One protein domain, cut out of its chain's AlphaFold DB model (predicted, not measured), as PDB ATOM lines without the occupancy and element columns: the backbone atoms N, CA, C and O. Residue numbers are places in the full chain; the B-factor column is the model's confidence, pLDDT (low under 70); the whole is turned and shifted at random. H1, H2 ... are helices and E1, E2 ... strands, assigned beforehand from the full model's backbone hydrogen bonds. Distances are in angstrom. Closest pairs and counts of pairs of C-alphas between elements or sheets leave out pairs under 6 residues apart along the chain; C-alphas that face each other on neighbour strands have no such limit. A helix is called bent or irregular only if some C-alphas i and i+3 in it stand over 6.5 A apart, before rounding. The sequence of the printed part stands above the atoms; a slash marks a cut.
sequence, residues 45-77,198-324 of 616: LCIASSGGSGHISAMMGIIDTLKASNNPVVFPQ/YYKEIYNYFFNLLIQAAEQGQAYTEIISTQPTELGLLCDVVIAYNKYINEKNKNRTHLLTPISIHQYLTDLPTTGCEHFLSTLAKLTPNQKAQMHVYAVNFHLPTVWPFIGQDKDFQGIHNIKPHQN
ATOM      1  N   LEU A  45      44.023  -5.481  47.429       98.00
ATOM      2  CA  LEU A  45      43.450  -6.265  48.521       98.00
ATOM      3  C   LEU A  45      41.932  -6.321  48.323       98.00
ATOM      4  O   LEU A  45      41.236  -5.328  48.534       98.00
ATOM      5  N   CYS A  46      41.417  -7.477  47.916       98.12
ATOM      6  CA  CYS A  46      39.989  -7.691  47.698       98.12
ATOM      7  C   CYS A  46      39.292  -8.141  48.991       98.12
ATOM      8  O   CYS A  46      39.666  -9.158  49.576       98.12
ATOM      9  N   ILE A  47      38.255  -7.416  49.418       97.31
ATOM     10  CA  ILE A  47      37.457  -7.704  50.618       97.31
ATOM     11  C   ILE A  47      35.988  -7.910  50.232       97.31
ATOM     12  O   ILE A  47      35.321  -7.000  49.736       97.31
ATOM     13  N   ALA A  48      35.471  -9.109  50.489       94.44
ATOM     14  CA  ALA A  48      34.071  -9.472  50.270       94.44
ATOM     15  C   ALA A  48      33.442  -9.993  51.569       94.44
ATOM     16  O   ALA A  48      34.084 -10.017  52.617       94.44
ATOM     17  N   SER A  49      32.177 -10.412  51.527       89.69
ATOM     18  CA  SER A  49      31.473 -10.887  52.720       89.69
ATOM     19  C   SER A  49      30.428 -11.938  52.406       89.69
ATOM     20  O   SER A  49      29.605 -11.765  51.510       89.69
ATOM     21  N   SER A  50      30.414 -13.002  53.205       85.88
ATOM     22  CA  SER A  50      29.383 -14.043  53.138       85.88
ATOM     23  C   SER A  50      28.020 -13.625  53.710       85.88
ATOM     24  O   SER A  50      27.108 -14.443  53.731       85.88
ATOM     25  N   GLY A  51      27.842 -12.377  54.166       67.56
ATOM     26  CA  GLY A  51      26.585 -11.890  54.764       67.56
ATOM     27  C   GLY A  51      25.394 -11.831  53.798       67.56
ATOM     28  O   GLY A  51      24.269 -11.607  54.229       67.56
ATOM     29  N   GLY A  52      25.655 -12.050  52.510       68.44
ATOM     30  CA  GLY A  52      24.691 -12.291  51.445       68.44
ATOM     31  C   GLY A  52      25.455 -12.767  50.208       68.44
ATOM     32  O   GLY A  52      26.547 -12.268  49.925       68.44
ATOM     33  N   SER A  53      24.915 -13.729  49.448       63.84
ATOM     34  CA  SER A  53      25.630 -14.321  48.297       63.84
ATOM     35  C   SER A  53      26.002 -13.302  47.205       63.84
ATOM     36  O   SER A  53      26.869 -13.574  46.371       63.84
ATOM     37  N   GLY A  54      25.372 -12.122  47.228       82.00
ATOM     38  CA  GLY A  54      25.652 -11.013  46.324       82.00
ATOM     39  C   GLY A  54      27.066 -10.438  46.454       82.00
ATOM     40  O   GLY A  54      27.721 -10.232  45.442       82.00
ATOM     41  N   HIS A  55      27.606 -10.238  47.662       90.00
ATOM     42  CA  HIS A  55      28.881  -9.513  47.815       90.00
ATOM     43  C   HIS A  55      30.095 -10.283  47.285       90.00
ATOM     44  O   HIS A  55      30.989  -9.691  46.677       90.00
ATOM     45  N   ILE A  56      30.127 -11.601  47.501       91.12
ATOM     46  CA  ILE A  56      31.180 -12.472  46.958       91.12
ATOM     47  C   ILE A  56      31.059 -12.554  45.440       91.12
ATOM     48  O   ILE A  56      32.060 -12.406  44.746       91.12
ATOM     49  N   SER A  57      29.844 -12.740  44.922       90.12
ATOM     50  CA  SER A  57      29.610 -12.786  43.474       90.12
ATOM     51  C   SER A  57      30.029 -11.472  42.804       90.12
ATOM     52  O   SER A  57      30.699 -11.504  41.777       90.12
ATOM     53  N   ALA A  58      29.744 -10.335  43.448       93.69
ATOM     54  CA  ALA A  58      30.163  -9.010  43.002       93.69
ATOM     55  C   ALA A  58      31.687  -8.865  42.965       93.69
ATOM     56  O   ALA A  58      32.248  -8.379  41.986       93.69
ATOM     57  N   MET A  59      32.368  -9.320  44.021       95.88
ATOM     58  CA  MET A  59      33.827  -9.283  44.085       95.88
ATOM     59  C   MET A  59      34.459 -10.141  42.988       95.88
ATOM     60  O   MET A  59      35.401  -9.702  42.336       95.88
ATOM     61  N   MET A  60      33.926 -11.342  42.753       93.25
ATOM     62  CA  MET A  60      34.407 -12.203  41.674       93.25
ATOM     63  C   MET A  60      34.207 -11.547  40.301       93.25
ATOM     64  O   MET A  60      35.149 -11.533  39.516       93.25
ATOM     65  N   GLY A  61      33.060 -10.901  40.052       93.00
ATOM     66  CA  GLY A  61      32.836 -10.122  38.828       93.00
ATOM     67  C   GLY A  61      33.874  -9.010  38.623       93.00
ATOM     68  O   GLY A  61      34.405  -8.848  37.518       93.00
ATOM     69  N   ILE A  62      34.224  -8.284  39.694       95.81
ATOM     70  CA  ILE A  62      35.250  -7.230  39.643       95.81
ATOM     71  C   ILE A  62      36.622  -7.838  39.331       95.81
ATOM     72  O   ILE A  62      37.331  -7.335  38.460       95.81
ATOM     73  N   ILE A  63      36.990  -8.931  40.007       94.94
ATOM     74  CA  ILE A  63      38.257  -9.640  39.788       94.94
ATOM     75  C   ILE A  63      38.369 -10.109  38.336       94.94
ATOM     76  O   ILE A  63      39.400  -9.880  37.705       94.94
ATOM     77  N   ASP A  64      37.322 -10.721  37.790       92.31
ATOM     78  CA  ASP A  64      37.318 -11.217  36.413       92.31
ATOM     79  C   ASP A  64      37.416 -10.061  35.406       92.31
ATOM     80  O   ASP A  64      38.194 -10.131  34.455       92.31
ATOM     81  N   THR A  65      36.723  -8.946  35.669       92.44
ATOM     82  CA  THR A  65      36.819  -7.723  34.854       92.44
ATOM     83  C   THR A  65      38.240  -7.146  34.859       92.44
ATOM     84  O   THR A  65      38.758  -6.751  33.814       92.44
ATOM     85  N   LEU A  66      38.905  -7.122  36.018       92.69
ATOM     86  CA  LEU A  66      40.280  -6.635  36.145       92.69
ATOM     87  C   LEU A  66      41.294  -7.575  35.479       92.69
ATOM     88  O   LEU A  66      42.217  -7.094  34.824       92.69
ATOM     89  N   LYS A  67      41.109  -8.896  35.590       91.75
ATOM     90  CA  LYS A  67      41.947  -9.896  34.902       91.75
ATOM     91  C   LYS A  67      41.821  -9.830  33.384       91.75
ATOM     92  O   LYS A  67      42.800 -10.077  32.692       91.75
ATOM     93  N   ALA A  68      40.633  -9.509  32.877       88.12
ATOM     94  CA  ALA A  68      40.395  -9.328  31.449       88.12
ATOM     95  C   ALA A  68      40.985  -8.013  30.902       88.12
ATOM     96  O   ALA A  68      41.026  -7.816  29.689       88.12
ATOM     97  N   SER A  69      41.429  -7.098  31.773       85.81
ATOM     98  CA  SER A  69      42.068  -5.854  31.346       85.81
ATOM     99  C   SER A  69      43.507  -6.095  30.871       85.81
ATOM    100  O   SER A  69      44.206  -6.967  31.377       85.81
ATOM    101  N   ASN A  70      43.998  -5.264  29.948       83.00
ATOM    102  CA  ASN A  70      45.382  -5.337  29.451       83.00
ATOM    103  C   ASN A  70      46.445  -4.925  30.497       83.00
ATOM    104  O   ASN A  70      47.629  -4.842  30.172       83.00
ATOM    105  N   ASN A  71      46.042  -4.617  31.734       86.06
ATOM    106  CA  ASN A  71      46.950  -4.192  32.791       86.06
ATOM    107  C   ASN A  71      47.415  -5.404  33.610       86.06
ATOM    108  O   ASN A  71      46.594  -6.247  33.968       86.06
ATOM    109  N   PRO A  72      48.703  -5.490  33.979       91.00
ATOM    110  CA  PRO A  72      49.169  -6.553  34.854       91.00
ATOM    111  C   PRO A  72      48.590  -6.357  36.259       91.00
ATOM    112  O   PRO A  72      48.934  -5.400  36.960       91.00
ATOM    113  N   VAL A  73      47.724  -7.282  36.671       94.25
ATOM    114  CA  VAL A  73      47.127  -7.329  38.009       94.25
ATOM    115  C   VAL A  73      47.465  -8.662  38.667       94.25
ATOM    116  O   VAL A  73      47.307  -9.723  38.066       94.25
ATOM    117  N   VAL A  74      47.918  -8.620  39.918       95.06
ATOM    118  CA  VAL A  74      48.188  -9.803  40.738       95.06
ATOM    119  C   VAL A  74      47.208  -9.823  41.898       95.06
ATOM    120  O   VAL A  74      47.214  -8.914  42.721       95.06
ATOM    121  N   PHE A  75      46.410 -10.886  41.991       95.12
ATOM    122  CA  PHE A  75      45.495 -11.124  43.107       95.12
ATOM    123  C   PHE A  75      46.130 -12.102  44.100       95.12
ATOM    124  O   PHE A  75      46.231 -13.297  43.783       95.12
ATOM    125  N   PRO A  76      46.563 -11.637  45.287       93.81
ATOM    126  CA  PRO A  76      47.062 -12.531  46.323       93.81
ATOM    127  C   PRO A  76      45.999 -13.556  46.720       93.81
ATOM    128  O   PRO A  76      44.802 -13.277  46.684       93.81
ATOM    129  N   GLN A  77      46.447 -14.761  47.065       95.38
ATOM    130  CA  GLN A  77      45.569 -15.840  47.508       95.38
ATOM    131  C   GLN A  77      45.540 -15.895  49.034       95.38
ATOM    132  O   GLN A  77      46.584 -15.851  49.686       95.38
ATOM    133  N   TYR A 198      34.611  -5.643  68.463       81.38
ATOM    134  CA  TYR A 198      35.661  -6.337  67.704       81.38
ATOM    135  C   TYR A 198      36.548  -5.389  66.895       81.38
ATOM    136  O   TYR A 198      37.332  -5.835  66.052       81.38
ATOM    137  N   TYR A 199      36.424  -4.081  67.135       88.88
ATOM    138  CA  TYR A 199      37.151  -3.058  66.390       88.88
ATOM    139  C   TYR A 199      38.661  -3.331  66.412       88.88
ATOM    140  O   TYR A 199      39.307  -3.358  65.369       88.88
ATOM    141  N   LYS A 200      39.232  -3.608  67.591       91.31
ATOM    142  CA  LYS A 200      40.679  -3.809  67.750       91.31
ATOM    143  C   LYS A 200      41.177  -5.046  67.002       91.31
ATOM    144  O   LYS A 200      42.221  -4.987  66.358       91.31
ATOM    145  N   GLU A 201      40.462  -6.163  67.084       89.81
ATOM    146  CA  GLU A 201      40.834  -7.407  66.410       89.81
ATOM    147  C   GLU A 201      40.810  -7.253  64.886       89.81
ATOM    148  O   GLU A 201      41.760  -7.662  64.215       89.81
ATOM    149  N   ILE A 202      39.755  -6.636  64.347       91.25
ATOM    150  CA  ILE A 202      39.586  -6.423  62.904       91.25
ATOM    151  C   ILE A 202      40.616  -5.401  62.396       91.25
ATOM    152  O   ILE A 202      41.272  -5.648  61.383       91.25
ATOM    153  N   TYR A 203      40.814  -4.296  63.126       96.00
ATOM    154  CA  TYR A 203      41.822  -3.279  62.820       96.00
ATOM    155  C   TYR A 203      43.219  -3.898  62.738       96.00
ATOM    156  O   TYR A 203      43.902  -3.773  61.722       96.00
ATOM    157  N   ASN A 204      43.622  -4.634  63.779       96.00
ATOM    158  CA  ASN A 204      44.940  -5.262  63.836       96.00
ATOM    159  C   ASN A 204      45.131  -6.293  62.724       96.00
ATOM    160  O   ASN A 204      46.229  -6.402  62.185       96.00
ATOM    161  N   TYR A 205      44.085  -7.046  62.371       95.50
ATOM    162  CA  TYR A 205      44.160  -8.010  61.278       95.50
ATOM    163  C   TYR A 205      44.535  -7.329  59.954       95.50
ATOM    164  O   TYR A 205      45.527  -7.715  59.335       95.50
ATOM    165  N   PHE A 206      43.789  -6.301  59.538       97.69
ATOM    166  CA  PHE A 206      44.053  -5.628  58.264       97.69
ATOM    167  C   PHE A 206      45.326  -4.779  58.302       97.69
ATOM    168  O   PHE A 206      46.100  -4.812  57.348       97.69
ATOM    169  N   PHE A 207      45.601  -4.074  59.401       98.25
ATOM    170  CA  PHE A 207      46.818  -3.273  59.527       98.25
ATOM    171  C   PHE A 207      48.084  -4.140  59.438       98.25
ATOM    172  O   PHE A 207      48.988  -3.834  58.659       98.25
ATOM    173  N   ASN A 208      48.114  -5.278  60.144       97.94
ATOM    174  CA  ASN A 208      49.230  -6.222  60.059       97.94
ATOM    175  C   ASN A 208      49.347  -6.842  58.665       97.94
ATOM    176  O   ASN A 208      50.461  -6.999  58.172       97.94
ATOM    177  N   LEU A 209      48.224  -7.157  58.011       97.25
ATOM    178  CA  LEU A 209      48.227  -7.686  56.646       97.25
ATOM    179  C   LEU A 209      48.880  -6.705  55.657       97.25
ATOM    180  O   LEU A 209      49.695  -7.118  54.830       97.25
ATOM    181  N   LEU A 210      48.557  -5.412  55.755       97.94
ATOM    182  CA  LEU A 210      49.136  -4.371  54.903       97.94
ATOM    183  C   LEU A 210      50.631  -4.152  55.191       97.94
ATOM    184  O   LEU A 210      51.425  -4.038  54.253       97.94
ATOM    185  N   ILE A 211      51.028  -4.120  56.470       97.25
ATOM    186  CA  ILE A 211      52.436  -3.972  56.873       97.25
ATOM    187  C   ILE A 211      53.271  -5.160  56.398       97.25
ATOM    188  O   ILE A 211      54.288  -4.953  55.740       97.25
ATOM    189  N   GLN A 212      52.833  -6.392  56.668       96.56
ATOM    190  CA  GLN A 212      53.573  -7.599  56.287       96.56
ATOM    191  C   GLN A 212      53.795  -7.665  54.775       96.56
ATOM    192  O   GLN A 212      54.911  -7.919  54.327       96.56
ATOM    193  N   ALA A 213      52.764  -7.356  53.982       95.44
ATOM    194  CA  ALA A 213      52.888  -7.294  52.530       95.44
ATOM    195  C   ALA A 213      53.912  -6.232  52.086       95.44
ATOM    196  O   ALA A 213      54.726  -6.482  51.196       95.44
ATOM    197  N   ALA A 214      53.928  -5.059  52.726       93.62
ATOM    198  CA  ALA A 214      54.899  -4.007  52.434       93.62
ATOM    199  C   ALA A 214      56.342  -4.392  52.803       93.62
ATOM    200  O   ALA A 214      57.277  -4.108  52.049       93.62
ATOM    201  N   GLU A 215      56.529  -5.046  53.947       92.31
ATOM    202  CA  GLU A 215      57.832  -5.511  54.431       92.31
ATOM    203  C   GLU A 215      58.404  -6.632  53.555       92.31
ATOM    204  O   GLU A 215      59.608  -6.662  53.315       92.31
ATOM    205  N   GLN A 216      57.542  -7.472  52.978       93.00
ATOM    206  CA  GLN A 216      57.909  -8.538  52.038       93.00
ATOM    207  C   GLN A 216      58.126  -8.049  50.593       93.00
ATOM    208  O   GLN A 216      58.348  -8.856  49.693       93.00
ATOM    209  N   GLY A 217      58.037  -6.738  50.330       90.75
ATOM    210  CA  GLY A 217      58.165  -6.182  48.976       90.75
ATOM    211  C   GLY A 217      56.960  -6.459  48.066       90.75
ATOM    212  O   GLY A 217      57.027  -6.242  46.859       90.75
ATOM    213  N   GLN A 218      55.842  -6.906  48.638       93.19
ATOM    214  CA  GLN A 218      54.592  -7.224  47.949       93.19
ATOM    215  C   GLN A 218      53.462  -6.276  48.368       93.19
ATOM    216  O   GLN A 218      52.315  -6.695  48.505       93.19
ATOM    217  N   ALA A 219      53.776  -4.993  48.570       94.75
ATOM    218  CA  ALA A 219      52.800  -3.997  49.003       94.75
ATOM    219  C   ALA A 219      51.551  -3.992  48.106       94.75
ATOM    220  O   ALA A 219      51.647  -4.142  46.878       94.75
ATOM    221  N   TYR A 220      50.393  -3.819  48.740       97.00
ATOM    222  CA  TYR A 220      49.130  -3.608  48.044       97.00
ATOM    223  C   TYR A 220      49.108  -2.227  47.390       97.00
ATOM    224  O   TYR A 220      49.749  -1.292  47.871       97.00
ATOM    225  N   THR A 221      48.374  -2.099  46.290       96.06
ATOM    226  CA  THR A 221      48.219  -0.825  45.569       96.06
ATOM    227  C   THR A 221      46.923  -0.105  45.902       96.06
ATOM    228  O   THR A 221      46.850   1.109  45.750       96.06
ATOM    229  N   GLU A 222      45.913  -0.845  46.350       97.44
ATOM    230  CA  GLU A 222      44.562  -0.368  46.633       97.44
ATOM    231  C   GLU A 222      43.796  -1.422  47.448       97.44
ATOM    232  O   GLU A 222      44.190  -2.593  47.495       97.44
ATOM    233  N   ILE A 223      42.692  -1.018  48.071       98.31
ATOM    234  CA  ILE A 223      41.700  -1.928  48.652       98.31
ATOM    235  C   ILE A 223      40.450  -1.877  47.778       98.31
ATOM    236  O   ILE A 223      39.924  -0.799  47.533       98.31
ATOM    237  N   ILE A 224      39.938  -3.030  47.353       98.31
ATOM    238  CA  ILE A 224      38.644  -3.143  46.668       98.31
ATOM    239  C   ILE A 224      37.677  -3.833  47.623       98.31
ATOM    240  O   ILE A 224      37.958  -4.932  48.098       98.31
ATOM    241  N   SER A 225      36.538  -3.203  47.906       96.75
ATOM    242  CA  SER A 225      35.560  -3.696  48.875       96.75
ATOM    243  C   SER A 225      34.154  -3.737  48.285       96.75
ATOM    244  O   SER A 225      33.692  -2.776  47.675       96.75
ATOM    245  N   THR A 226      33.450  -4.846  48.515       94.12
ATOM    246  CA  THR A 226      31.992  -4.965  48.319       94.12
ATOM    247  C   THR A 226      31.242  -5.070  49.651       94.12
ATOM    248  O   THR A 226      30.026  -5.256  49.670       94.12
ATOM    249  N   GLN A 227      31.955  -4.954  50.777       87.88
ATOM    250  CA  GLN A 227      31.424  -5.145  52.124       87.88
ATOM    251  C   GLN A 227      30.792  -3.847  52.664       87.88
ATOM    252  O   GLN A 227      31.509  -2.866  52.821       87.88
ATOM    253  N   PRO A 228      29.493  -3.822  53.028       80.69
ATOM    254  CA  PRO A 228      28.839  -2.624  53.580       80.69
ATOM    255  C   PRO A 228      29.292  -2.198  54.977       80.69
ATOM    256  O   PRO A 228      28.869  -1.157  55.460       80.69
ATOM    257  N   THR A 229      30.029  -3.036  55.699       80.94
ATOM    258  CA  THR A 229      30.170  -2.924  57.159       80.94
ATOM    259  C   THR A 229      31.573  -2.526  57.535       80.94
ATOM    260  O   THR A 229      32.519  -2.916  56.861       80.94
ATOM    261  N   GLU A 230      31.714  -1.843  58.669       85.62
ATOM    262  CA  GLU A 230      33.028  -1.470  59.204       85.62
ATOM    263  C   GLU A 230      33.871  -0.621  58.245       85.62
ATOM    264  O   GLU A 230      35.097  -0.621  58.317       85.62
ATOM    265  N   LEU A 231      33.213   0.144  57.367       90.19
ATOM    266  CA  LEU A 231      33.890   1.033  56.424       90.19
ATOM    267  C   LEU A 231      34.760   2.069  57.143       90.19
ATOM    268  O   LEU A 231      35.888   2.303  56.726       90.19
ATOM    269  N   GLY A 232      34.279   2.624  58.261       92.31
ATOM    270  CA  GLY A 232      35.060   3.551  59.086       92.31
ATOM    271  C   GLY A 232      36.348   2.921  59.619       92.31
ATOM    272  O   GLY A 232      37.412   3.517  59.502       92.31
ATOM    273  N   LEU A 233      36.276   1.674  60.099       93.56
ATOM    274  CA  LEU A 233      37.448   0.926  60.556       93.56
ATOM    275  C   LEU A 233      38.440   0.692  59.413       93.56
ATOM    276  O   LEU A 233      39.639   0.893  59.601       93.56
ATOM    277  N   LEU A 234      37.967   0.286  58.230       94.81
ATOM    278  CA  LEU A 234      38.840   0.114  57.064       94.81
ATOM    279  C   LEU A 234      39.520   1.432  56.671       94.81
ATOM    280  O   LEU A 234      40.719   1.429  56.387       94.81
ATOM    281  N   CYS A 235      38.802   2.558  56.717       96.62
ATOM    282  CA  CYS A 235      39.393   3.881  56.523       96.62
ATOM    283  C   CYS A 235      40.476   4.177  57.570       96.62
ATOM    284  O   CYS A 235      41.557   4.628  57.202       96.62
ATOM    285  N   ASP A 236      40.236   3.887  58.850       97.44
ATOM    286  CA  ASP A 236      41.215   4.113  59.923       97.44
ATOM    287  C   ASP A 236      42.485   3.268  59.733       97.44
ATOM    288  O   ASP A 236      43.601   3.747  59.960       97.44
ATOM    289  N   VAL A 237      42.335   2.024  59.264       97.88
ATOM    290  CA  VAL A 237      43.459   1.155  58.886       97.88
ATOM    291  C   VAL A 237      44.258   1.769  57.736       97.88
ATOM    292  O   VAL A 237      45.487   1.815  57.808       97.88
ATOM    293  N   VAL A 238      43.587   2.272  56.695       98.06
ATOM    294  CA  VAL A 238      44.245   2.917  55.547       98.06
ATOM    295  C   VAL A 238      44.957   4.202  55.957       98.06
ATOM    296  O   VAL A 238      46.107   4.395  55.572       98.06
ATOM    297  N   ILE A 239      44.344   5.042  56.796       98.25
ATOM    298  CA  ILE A 239      44.970   6.260  57.337       98.25
ATOM    299  C   ILE A 239      46.258   5.903  58.087       98.25
ATOM    300  O   ILE A 239      47.314   6.493  57.840       98.25
ATOM    301  N   ALA A 240      46.194   4.916  58.983       98.12
ATOM    302  CA  ALA A 240      47.350   4.484  59.758       98.12
ATOM    303  C   ALA A 240      48.448   3.880  58.871       98.12
ATOM    304  O   ALA A 240      49.628   4.186  59.052       98.12
ATOM    305  N   TYR A 241      48.073   3.061  57.887       98.31
ATOM    306  CA  TYR A 241      49.018   2.471  56.942       98.31
ATOM    307  C   TYR A 241      49.682   3.536  56.064       98.31
ATOM    308  O   TYR A 241      50.905   3.540  55.931       98.31
ATOM    309  N   ASN A 242      48.908   4.492  55.545       97.50
ATOM    310  CA  ASN A 242      49.410   5.605  54.744       97.50
ATOM    311  C   ASN A 242      50.365   6.507  55.552       97.50
ATOM    312  O   ASN A 242      51.360   7.003  55.019       97.50
ATOM    313  N   LYS A 243      50.139   6.663  56.861       96.81
ATOM    314  CA  LYS A 243      51.108   7.305  57.761       96.81
ATOM    315  C   LYS A 243      52.393   6.476  57.909       96.81
ATOM    316  O   LYS A 243      53.483   7.019  57.733       96.81
ATOM    317  N   TYR A 244      52.272   5.172  58.166       95.25
ATOM    318  CA  TYR A 244      53.410   4.252  58.299       95.25
ATOM    319  C   TYR A 244      54.307   4.243  57.050       95.25
ATOM    320  O   TYR A 244      55.529   4.365  57.164       95.25
ATOM    321  N   ILE A 245      53.732   4.148  55.847       94.19
ATOM    322  CA  ILE A 245      54.520   4.152  54.603       94.19
ATOM    323  C   ILE A 245      55.217   5.497  54.375       94.19
ATOM    324  O   ILE A 245      56.359   5.501  53.926       94.19
ATOM    325  N   ASN A 246      54.589   6.628  54.725       92.50
ATOM    326  CA  ASN A 246      55.198   7.952  54.584       92.50
ATOM    327  C   ASN A 246      56.431   8.090  55.484       92.50
ATOM    328  O   ASN A 246      57.444   8.654  55.073       92.50
ATOM    329  N   GLU A 247      56.375   7.533  56.692       92.44
ATOM    330  CA  GLU A 247      57.520   7.467  57.600       92.44
ATOM    331  C   GLU A 247      58.609   6.521  57.070       92.44
ATOM    332  O   GLU A 247      59.784   6.891  57.052       92.44
ATOM    333  N   LYS A 248      58.239   5.336  56.564       89.19
ATOM    334  CA  LYS A 248      59.188   4.363  55.990       89.19
ATOM    335  C   LYS A 248      59.863   4.857  54.710       89.19
ATOM    336  O   LYS A 248      61.038   4.564  54.501       89.19
ATOM    337  N   ASN A 249      59.154   5.604  53.871       91.56
ATOM    338  CA  ASN A 249      59.653   6.115  52.595       91.56
ATOM    339  C   ASN A 249      60.809   7.107  52.745       91.56
ATOM    340  O   ASN A 249      61.616   7.214  51.829       91.56
ATOM    341  N   LYS A 250      60.948   7.770  53.903       89.75
ATOM    342  CA  LYS A 250      62.082   8.670  54.185       89.75
ATOM    343  C   LYS A 250      63.443   7.977  54.054       89.75
ATOM    344  O   LYS A 250      64.426   8.639  53.751       89.75
ATOM    345  N   ASN A 251      63.484   6.657  54.250       85.00
ATOM    346  CA  ASN A 251      64.711   5.860  54.299       85.00
ATOM    347  C   ASN A 251      64.789   4.796  53.183       85.00
ATOM    348  O   ASN A 251      65.568   3.852  53.302       85.00
ATOM    349  N   ARG A 252      63.960   4.883  52.128       79.50
ATOM    350  CA  ARG A 252      63.895   3.870  51.054       79.50
ATOM    351  C   ARG A 252      64.222   4.469  49.690       79.50
ATOM    352  O   ARG A 252      63.718   5.524  49.331       79.50
ATOM    353  N   THR A 253      64.992   3.731  48.893       75.31
ATOM    354  CA  THR A 253      65.236   4.024  47.470       75.31
ATOM    355  C   THR A 253      64.015   3.732  46.596       75.31
ATOM    356  O   THR A 253      63.752   4.454  45.640       75.31
ATOM    357  N   HIS A 254      63.236   2.702  46.940       80.12
ATOM    358  CA  HIS A 254      61.973   2.376  46.278       80.12
ATOM    359  C   HIS A 254      60.791   2.785  47.157       80.12
ATOM    360  O   HIS A 254      60.560   2.192  48.217       80.12
ATOM    361  N   LEU A 255      60.061   3.805  46.703       86.62
ATOM    362  CA  LEU A 255      58.938   4.389  47.429       86.62
ATOM    363  C   LEU A 255      57.703   3.483  47.370       86.62
ATOM    364  O   LEU A 255      57.276   3.047  46.301       86.62
ATOM    365  N   LEU A 256      57.103   3.252  48.534       88.94
ATOM    366  CA  LEU A 256      55.768   2.682  48.665       88.94
ATOM    367  C   LEU A 256      54.732   3.767  48.355       88.94
ATOM    368  O   LEU A 256      54.871   4.902  48.805       88.94
ATOM    369  N   THR A 257      53.687   3.442  47.600       90.38
ATOM    370  CA  THR A 257      52.599   4.396  47.332       90.38
ATOM    371  C   THR A 257      51.480   4.290  48.361       90.38
ATOM    372  O   THR A 257      51.124   3.167  48.718       90.38
ATOM    373  N   PRO A 258      50.883   5.425  48.771       94.38
ATOM    374  CA  PRO A 258      49.607   5.433  49.474       94.38
ATOM    375  C   PRO A 258      48.526   4.669  48.729       94.38
ATOM    376  O   PRO A 258      48.503   4.659  47.497       94.38
ATOM    377  N   ILE A 259      47.648   4.042  49.506       97.06
ATOM    378  CA  ILE A 259      46.519   3.261  49.009       97.06
ATOM    379  C   ILE A 259      45.204   3.971  49.331       97.06
ATOM    380  O   ILE A 259      45.113   4.715  50.310       97.06
ATOM    381  N   SER A 260      44.188   3.697  48.521       97.44
ATOM    382  CA  SER A 260      42.803   4.141  48.693       97.44
ATOM    383  C   SER A 260      41.848   2.948  48.720       97.44
ATOM    384  O   SER A 260      42.215   1.826  48.352       97.44
ATOM    385  N   ILE A 261      40.613   3.192  49.153       98.31
ATOM    386  CA  ILE A 261      39.527   2.210  49.179       98.31
ATOM    387  C   ILE A 261      38.602   2.453  47.988       98.31
ATOM    388  O   ILE A 261      38.101   3.554  47.803       98.31
ATOM    389  N   HIS A 262      38.320   1.410  47.218       97.88
ATOM    390  CA  HIS A 262      37.328   1.384  46.152       97.88
ATOM    391  C   HIS A 262      36.123   0.579  46.642       97.88
ATOM    392  O   HIS A 262      36.134  -0.654  46.622       97.88
ATOM    393  N   GLN A 263      35.103   1.281  47.135       96.12
ATOM    394  CA  GLN A 263      33.880   0.694  47.670       96.12
ATOM    395  C   GLN A 263      32.819   0.578  46.575       96.12
ATOM    396  O   GLN A 263      32.315   1.584  46.081       96.12
ATOM    397  N   TYR A 264      32.435  -0.651  46.250       95.19
ATOM    398  CA  TYR A 264      31.367  -0.962  45.307       95.19
ATOM    399  C   TYR A 264      30.070  -1.277  46.057       95.19
ATOM    400  O   TYR A 264      30.047  -2.118  46.959       95.19
ATOM    401  N   LEU A 265      28.990  -0.581  45.711       92.50
ATOM    402  CA  LEU A 265      27.665  -0.781  46.294       92.50
ATOM    403  C   LEU A 265      26.976  -1.926  45.557       92.50
ATOM    404  O   LEU A 265      26.657  -1.815  44.379       92.50
ATOM    405  N   THR A 266      26.736  -3.026  46.262       91.31
ATOM    406  CA  THR A 266      26.120  -4.239  45.696       91.31
ATOM    407  C   THR A 266      24.597  -4.187  45.638       91.31
ATOM    408  O   THR A 266      23.973  -5.156  45.218       91.31
ATOM    409  N   ASP A 267      24.020  -3.071  46.076       89.94
ATOM    410  CA  ASP A 267      22.611  -2.701  45.989       89.94
ATOM    411  C   ASP A 267      22.524  -1.338  45.286       89.94
ATOM    412  O   ASP A 267      23.471  -0.545  45.337       89.94
ATOM    413  N   LEU A 268      21.405  -1.059  44.622       90.25
ATOM    414  CA  LEU A 268      21.187   0.217  43.948       90.25
ATOM    415  C   LEU A 268      21.079   1.350  44.985       90.25
ATOM    416  O   LEU A 268      20.518   1.143  46.069       90.25
ATOM    417  N   PRO A 269      21.611   2.550  44.686       86.94
ATOM    418  CA  PRO A 269      21.704   3.664  45.627       86.94
ATOM    419  C   PRO A 269      20.347   4.375  45.794       86.94
ATOM    420  O   PRO A 269      20.168   5.538  45.446       86.94
ATOM    421  N   THR A 270      19.372   3.648  46.330       85.81
ATOM    422  CA  THR A 270      17.998   4.101  46.575       85.81
ATOM    423  C   THR A 270      17.790   4.426  48.054       85.81
ATOM    424  O   THR A 270      18.580   4.018  48.908       85.81
ATOM    425  N   THR A 271      16.685   5.099  48.395       77.56
ATOM    426  CA  THR A 271      16.299   5.339  49.802       77.56
ATOM    427  C   THR A 271      16.125   4.045  50.603       77.56
ATOM    428  O   THR A 271      16.309   4.041  51.817       77.56
ATOM    429  N   GLY A 272      15.827   2.929  49.930       78.12
ATOM    430  CA  GLY A 272      15.749   1.604  50.538       78.12
ATOM    431  C   GLY A 272      17.094   1.062  51.037       78.12
ATOM    432  O   GLY A 272      17.123   0.243  51.958       78.12
ATOM    433  N   CYS A 273      18.207   1.541  50.473       81.62
ATOM    434  CA  CYS A 273      19.579   1.105  50.746       81.62
ATOM    435  C   CYS A 273      20.212   1.828  51.957       81.62
ATOM    436  O   CYS A 273      21.418   2.089  52.008       81.62
ATOM    437  N   GLU A 274      19.399   2.173  52.960       76.94
ATOM    438  CA  GLU A 274      19.829   2.923  54.146       76.94
ATOM    439  C   GLU A 274      20.989   2.234  54.887       76.94
ATOM    440  O   GLU A 274      21.862   2.905  55.436       76.94
ATOM    441  N   HIS A 275      21.072   0.900  54.875       76.50
ATOM    442  CA  HIS A 275      22.157   0.157  55.529       76.50
ATOM    443  C   HIS A 275      23.542   0.481  54.948       76.50
ATOM    444  O   HIS A 275      24.508   0.581  55.711       76.50
ATOM    445  N   PHE A 276      23.655   0.695  53.633       82.25
ATOM    446  CA  PHE A 276      24.887   1.191  53.010       82.25
ATOM    447  C   PHE A 276      25.023   2.702  53.195       82.25
ATOM    448  O   PHE A 276      26.064   3.178  53.653       82.25
ATOM    449  N   LEU A 277      23.972   3.458  52.863       85.06
ATOM    450  CA  LEU A 277      24.036   4.918  52.806       85.06
ATOM    451  C   LEU A 277      24.281   5.552  54.180       85.06
ATOM    452  O   LEU A 277      25.111   6.450  54.304       85.06
ATOM    453  N   SER A 278      23.651   5.041  55.239       81.88
ATOM    454  CA  SER A 278      23.898   5.500  56.612       81.88
ATOM    455  C   SER A 278      25.312   5.174  57.095       81.88
ATOM    456  O   SER A 278      25.875   5.927  57.889       81.88
ATOM    457  N   THR A 279      25.912   4.079  56.616       84.94
ATOM    458  CA  THR A 279      27.303   3.740  56.942       84.94
ATOM    459  C   THR A 279      28.261   4.735  56.288       84.94
ATOM    460  O   THR A 279      29.171   5.221  56.956       84.94
ATOM    461  N   LEU A 280      28.021   5.099  55.024       88.44
ATOM    462  CA  LEU A 280      28.790   6.131  54.319       88.44
ATOM    463  C   LEU A 280      28.613   7.521  54.951       88.44
ATOM    464  O   LEU A 280      29.586   8.262  55.093       88.44
ATOM    465  N   ALA A 281      27.395   7.856  55.381       87.25
ATOM    466  CA  ALA A 281      27.080   9.138  56.011       87.25
ATOM    467  C   ALA A 281      27.808   9.351  57.349       87.25
ATOM    468  O   ALA A 281      28.181  10.475  57.678       87.25
ATOM    469  N   LYS A 282      28.039   8.271  58.107       87.69
ATOM    470  CA  LYS A 282      28.726   8.298  59.412       87.69
ATOM    471  C   LYS A 282      30.243   8.477  59.317       87.69
ATOM    472  O   LYS A 282      30.881   8.683  60.348       87.69
ATOM    473  N   LEU A 283      30.829   8.368  58.124       90.44
ATOM    474  CA  LEU A 283      32.266   8.550  57.941       90.44
ATOM    475  C   LEU A 283      32.663  10.007  58.205       90.44
ATOM    476  O   LEU A 283      32.010  10.944  57.746       90.44
ATOM    477  N   THR A 284      33.774  10.200  58.911       92.44
ATOM    478  CA  THR A 284      34.379  11.529  59.078       92.44
ATOM    479  C   THR A 284      34.954  12.033  57.747       92.44
ATOM    480  O   THR A 284      35.310  11.214  56.896       92.44
ATOM    481  N   PRO A 285      35.140  13.354  57.554       92.44
ATOM    482  CA  PRO A 285      35.754  13.883  56.332       92.44
ATOM    483  C   PRO A 285      37.117  13.250  56.009       92.44
ATOM    484  O   PRO A 285      37.387  12.895  54.866       92.44
ATOM    485  N   ASN A 286      37.950  13.002  57.028       94.31
ATOM    486  CA  ASN A 286      39.247  12.343  56.849       94.31
ATOM    487  C   ASN A 286      39.114  10.887  56.357       94.31
ATOM    488  O   ASN A 286      39.912  10.431  55.541       94.31
ATOM    489  N   GLN A 287      38.098  10.159  56.832       95.00
ATOM    490  CA  GLN A 287      37.802   8.798  56.375       95.00
ATOM    491  C   GLN A 287      37.238   8.791  54.948       95.00
ATOM    492  O   GLN A 287      37.657   7.963  54.139       95.00
ATOM    493  N   LYS A 288      36.336   9.727  54.618       93.81
ATOM    494  CA  LYS A 288      35.783   9.893  53.262       93.81
ATOM    495  C   LYS A 288      36.883  10.187  52.235       93.81
ATOM    496  O   LYS A 288      36.867   9.605  51.151       93.81
ATOM    497  N   ALA A 289      37.898  10.968  52.613       94.19
ATOM    498  CA  ALA A 289      39.029  11.307  51.749       94.19
ATOM    499  C   ALA A 289      39.900  10.102  51.338       94.19
ATOM    500  O   ALA A 289      40.719  10.228  50.433       94.19
ATOM    501  N   GLN A 290      39.731   8.937  51.979       95.81
ATOM    502  CA  GLN A 290      40.417   7.694  51.603       95.81
ATOM    503  C   GLN A 290      39.609   6.815  50.635       95.81
ATOM    504  O   GLN A 290      40.061   5.717  50.302       95.81
ATOM    505  N   MET A 291      38.387   7.215  50.261       95.31
ATOM    506  CA  MET A 291      37.410   6.323  49.639       95.31
ATOM    507  C   MET A 291      36.856   6.857  48.318       95.31
ATOM    508  O   MET A 291      36.318   7.961  48.235       95.31
ATOM    509  N   HIS A 292      36.911   5.998  47.306       95.06
ATOM    510  CA  HIS A 292      36.115   6.071  46.095       95.06
ATOM    511  C   HIS A 292      34.852   5.219  46.240       95.06
ATOM    512  O   HIS A 292      34.928   4.056  46.639       95.06
ATOM    513  N   VAL A 293      33.701   5.777  45.878       92.62
ATOM    514  CA  VAL A 293      32.396   5.111  45.941       92.62
ATOM    515  C   VAL A 293      31.905   4.825  44.528       92.62
ATOM    516  O   VAL A 293      31.878   5.721  43.691       92.62
ATOM    517  N   TYR A 294      31.502   3.587  44.269       93.44
ATOM    518  CA  TYR A 294      31.024   3.114  42.975       93.44
ATOM    519  C   TYR A 294      29.624   2.529  43.125       93.44
ATOM    520  O   TYR A 294      29.439   1.574  43.881       93.44
ATOM    521  N   ALA A 295      28.645   3.050  42.389       90.88
ATOM    522  CA  ALA A 295      27.312   2.451  42.338       90.88
ATOM    523  C   ALA A 295      26.719   2.502  40.934       90.88
ATOM    524  O   ALA A 295      27.105   3.324  40.106       90.88
ATOM    525  N   VAL A 296      25.762   1.613  40.688       90.69
ATOM    526  CA  VAL A 296      25.021   1.559  39.429       90.69
ATOM    527  C   VAL A 296      23.848   2.523  39.478       90.69
ATOM    528  O   VAL A 296      23.140   2.564  40.479       90.69
ATOM    529  N   ASN A 297      23.643   3.259  38.386       79.44
ATOM    530  CA  ASN A 297      22.537   4.203  38.217       79.44
ATOM    531  C   ASN A 297      22.407   5.212  39.374       79.44
ATOM    532  O   ASN A 297      21.365   5.371  40.004       79.44
ATOM    533  N   PHE A 298      23.519   5.866  39.695       74.44
ATOM    534  CA  PHE A 298      23.616   6.831  40.779       74.44
ATOM    535  C   PHE A 298      22.830   8.115  40.473       74.44
ATOM    536  O   PHE A 298      23.303   8.975  39.726       74.44
ATOM    537  N   HIS A 299      21.655   8.267  41.091       72.88
ATOM    538  CA  HIS A 299      20.852   9.494  41.034       72.88
ATOM    539  C   HIS A 299      21.219  10.429  42.182       72.88
ATOM    540  O   HIS A 299      20.802  10.232  43.324       72.88
ATOM    541  N   LEU A 300      21.991  11.471  41.876       69.25
ATOM    542  CA  LEU A 300      22.529  12.402  42.870       69.25
ATOM    543  C   LEU A 300      21.479  12.977  43.854       69.25
ATOM    544  O   LEU A 300      21.763  12.957  45.055       69.25
ATOM    545  N   PRO A 301      20.258  13.388  43.437       73.12
ATOM    546  CA  PRO A 301      19.236  13.897  44.362       73.12
ATOM    547  C   PRO A 301      18.856  12.928  45.485       73.12
ATOM    548  O   PRO A 301      18.633  13.350  46.617       73.12
ATOM    549  N   THR A 302      18.822  11.630  45.188       70.31
ATOM    550  CA  THR A 302      18.432  10.584  46.140       70.31
ATOM    551  C   THR A 302      19.521  10.320  47.176       70.31
ATOM    552  O   THR A 302      19.227   9.994  48.326       70.31
ATOM    553  N   VAL A 303      20.786  10.461  46.780       72.56
ATOM    554  CA  VAL A 303      21.926  10.020  47.592       72.56
ATOM    555  C   VAL A 303      22.601  11.177  48.324       72.56
ATOM    556  O   VAL A 303      23.140  10.970  49.412       72.56
ATOM    557  N   TRP A 304      22.515  12.406  47.800       75.56
ATOM    558  CA  TRP A 304      23.093  13.609  48.411       75.56
ATOM    559  C   TRP A 304      22.788  13.804  49.902       75.56
ATOM    560  O   TRP A 304      23.717  14.191  50.617       75.56
ATOM    561  N   PRO A 305      21.579  13.498  50.420       76.00
ATOM    562  CA  PRO A 305      21.310  13.580  51.857       76.00
ATOM    563  C   PRO A 305      22.245  12.722  52.722       76.00
ATOM    564  O   PRO A 305      22.446  13.026  53.893       76.00
ATOM    565  N   PHE A 306      22.829  11.664  52.155       73.88
ATOM    566  CA  PHE A 306      23.696  10.724  52.862       73.88
ATOM    567  C   PHE A 306      25.183  10.999  52.633       73.88
ATOM    568  O   PHE A 306      25.979  10.935  53.567       73.88
ATOM    569  N   ILE A 307      25.584  11.304  51.400       73.94
ATOM    570  CA  ILE A 307      27.006  11.460  51.045       73.94
ATOM    571  C   ILE A 307      27.493  12.917  51.059       73.94
ATOM    572  O   ILE A 307      28.702  13.146  51.115       73.94
ATOM    573  N   GLY A 308      26.581  13.899  51.097       69.38
ATOM    574  CA  GLY A 308      26.892  15.317  50.871       69.38
ATOM    575  C   GLY A 308      27.227  15.598  49.402       69.38
ATOM    576  O   GLY A 308      27.309  14.667  48.614       69.38
ATOM    577  N   GLN A 309      27.425  16.867  49.017       67.38
ATOM    578  CA  GLN A 309      27.754  17.291  47.636       67.38
ATOM    579  C   GLN A 309      29.178  16.887  47.181       67.38
ATOM    580  O   GLN A 309      29.934  17.719  46.690       67.38
ATOM    581  N   ASP A 310      29.573  15.637  47.413       64.94
ATOM    582  CA  ASP A 310      30.826  14.988  46.999       64.94
ATOM    583  C   ASP A 310      32.124  15.572  47.585       64.94
ATOM    584  O   ASP A 310      33.193  15.007  47.375       64.94
ATOM    585  N   LYS A 311      32.061  16.662  48.363       67.44
ATOM    586  CA  LYS A 311      33.242  17.459  48.756       67.44
ATOM    587  C   LYS A 311      34.304  16.709  49.567       67.44
ATOM    588  O   LYS A 311      35.462  17.114  49.537       67.44
ATOM    589  N   ASP A 312      33.923  15.642  50.266       84.62
ATOM    590  CA  ASP A 312      34.826  14.932  51.180       84.62
ATOM    591  C   ASP A 312      35.292  13.568  50.650       84.62
ATOM    592  O   ASP A 312      36.266  13.020  51.161       84.62
ATOM    593  N   PHE A 313      34.596  12.981  49.669       90.44
ATOM    594  CA  PHE A 313      34.978  11.679  49.119       90.44
ATOM    595  C   PHE A 313      36.097  11.838  48.094       90.44
ATOM    596  O   PHE A 313      36.115  12.792  47.319       90.44
ATOM    597  N   GLN A 314      37.005  10.862  48.022       90.94
ATOM    598  CA  GLN A 314      38.065  10.872  47.009       90.94
ATOM    599  C   GLN A 314      37.499  10.778  45.581       90.94
ATOM    600  O   GLN A 314      38.111  11.243  44.620       90.94
ATOM    601  N   GLY A 315      36.324  10.165  45.425       90.88
ATOM    602  CA  GLY A 315      35.507  10.293  44.223       90.88
ATOM    603  C   GLY A 315      34.241   9.452  44.295       90.88
ATOM    604  O   GLY A 315      34.227   8.404  44.935       90.88
ATOM    605  N   ILE A 316      33.191   9.897  43.615       89.38
ATOM    606  CA  ILE A 316      31.914   9.188  43.528       89.38
ATOM    607  C   ILE A 316      31.632   8.916  42.057       89.38
ATOM    608  O   ILE A 316      31.685   9.817  41.222       89.38
ATOM    609  N   HIS A 317      31.402   7.649  41.736       90.38
ATOM    610  CA  HIS A 317      31.383   7.147  40.370       90.38
ATOM    611  C   HIS A 317      30.054   6.462  40.090       90.38
ATOM    612  O   HIS A 317      29.728   5.431  40.686       90.38
ATOM    613  N   ASN A 318      29.313   7.019  39.136       90.19
ATOM    614  CA  ASN A 318      28.151   6.359  38.567       90.19
ATOM    615  C   ASN A 318      28.597   5.356  37.496       90.19
ATOM    616  O   ASN A 318      29.294   5.721  36.547       90.19
ATOM    617  N   ILE A 319      28.177   4.103  37.632       91.69
ATOM    618  CA  ILE A 319      28.439   3.042  36.669       91.69
ATOM    619  C   ILE A 319      27.165   2.763  35.873       91.69
ATOM    620  O   ILE A 319      26.104   2.488  36.433       91.69
ATOM    621  N   LYS A 320      27.276   2.784  34.544       90.81
ATOM    622  CA  LYS A 320      26.178   2.349  33.675       90.81
ATOM    623  C   LYS A 320      25.923   0.846  33.854       90.81
ATOM    624  O   LYS A 320      26.903   0.103  33.953       90.81
ATOM    625  N   PRO A 321      24.666   0.368  33.810       90.94
ATOM    626  CA  PRO A 321      24.348  -1.051  33.984       90.94
ATOM    627  C   PRO A 321      25.197  -2.003  33.123       90.94
ATOM    628  O   PRO A 321      25.832  -2.913  33.654       90.94
ATOM    629  N   HIS A 322      25.335  -1.731  31.821       89.25
ATOM    630  CA  HIS A 322      26.116  -2.562  30.893       89.25
ATOM    631  C   HIS A 322      27.645  -2.515  31.119       89.25
ATOM    632  O   HIS A 322      28.378  -3.356  30.602       89.25
ATOM    633  N   GLN A 323      28.146  -1.545  31.894       90.94
ATOM    634  CA  GLN A 323      29.566  -1.408  32.261       90.94
ATOM    635  C   GLN A 323      29.849  -1.897  33.684       90.94
ATOM    636  O   GLN A 323      30.982  -1.800  34.151       90.94
ATOM    637  N   ASN A 324      28.836  -2.411  34.386       93.75
ATOM    638  CA  ASN A 324      28.950  -2.782  35.785       93.75
ATOM    639  C   ASN A 324      30.001  -3.894  35.989       93.75
ATOM    640  O   ASN A 324      29.814  -5.018  35.510       93.75
TER     641      ASN A 324
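What this domain is: This is residues 45 to 77 and 198 to 324 of the 616 residues of the protein "Dot/Icm system substrate protein SdbA" of Legionella busanensis (UniProt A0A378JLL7). A twisted wall of five parallel strands has H1 over one face at its E1 and E2 side, while H2 and H3, a pair of long helices side by side, meet the wall where H3 grazes it, away from H1. H4 and H6 pack on each other as a small head at one end of the domain, not on the wall, with centres 15.9 A and 19.4 A from the mean of the C-alphas, the farthest of the named elements. The 160 printed residues hold six named helices and five named strands, along the chain E1 H1 H2 E2 H3 E3 H4 H5 E4 H6 E5; the sheet's order is E1 E2 E3 E4 E5 and the class is mixed. The whole is compact, with a radius of gyration of the C-alphas of 16.1 A and spans of 48 by 35 by 29 A.

Where its parts are: Find C-alpha 45 at (43.450, -6.265, 48.521), where E1, residues 45 to 48, begins its 10.1 A. Next look for the other strands: E2, residues 222 to 225, 9.9 A; E3, 261 to 264, 9.6 A; E4, 291 to 296, 16.7 A; and E5, 315 to 319, 12.6 A, ending at C-alpha 319, (28.439, 3.042, 36.669). The helices are H1, 53 to 67, 21.6 A; H2, 198 to 215, 25.9 A; H3, 231 to 249, 26.5 A from C-alpha 231 at (33.890, 1.033, 56.424); H4, 271 to 281, 13.0 A; H5, 285 to 288, 5.0 A; and H6, 300 to 307, 9.4 A. H4 and H6 are irregular: C-alphas 272 and 275 are 8.3 A apart, and C-alphas 302 and 305 are 7.1 A apart.

How they stand to each other: Look first across the sheet, twisted with C-alphas up to 4.1 A off its best plane: within hydrogen-bond range are N 47 and O 224 at 2.8 A for E1 and E2, N 262 and O 223 at 2.7 A for E2 and E3, N 292 and O 261 at 2.8 A for E3 and E4, and N 317 and O 293 at 2.8 A for E4 and E5. In two layers, a sheet with a helix on one face, H1 is on the sheet at a height of 8.5 A; its closest C-alphas to E1 are Ile 56 and Ala 48, 5.3 A. H3 only grazes the sheet, with its residues 231 to 238. H3 touches H2 with residues 233 to 241 alone, closest C-alphas Val 237 and Phe 207 at 5.6 A, at a shallow tilt of 32 degrees, only just short of steep, the same way. H3 touches H5 with residues 232 to 239 alone, closest C-alphas Cys 235 and Gln 287 at 5.2 A. H4 touches H6, closest C-alphas Ala 281 and Phe 306 at 4.9 A, at a steep tilt of 41 degrees, the same way. E2, H3, E3, then E3, H4 H5, E4, then E4, H6, E5 are strand-helix-strand units, parallel neighbour strands with helices between, each with a right-handed crossover. Every O i to N i+4 pair is within hydrogen-bond range in H1, H2 and H3, but 4 of 7 in H4 and 2 of 4 in H6; H5 is too short for such a pair.

The domain as a whole: The two farthest C-alphas, Thr 253 and Gly 272, are 49.6 A apart. Residues 78 to 197 are cut out, and C-alphas 77 and 198 are 24.4 A apart across the cut. Of the links printed whole, the one from H3 to E3, 11 residues, is long. The model's mean pLDDT over the printed part is 89.3; residues 51 to 53, 300 and 308 to 311 are under 70.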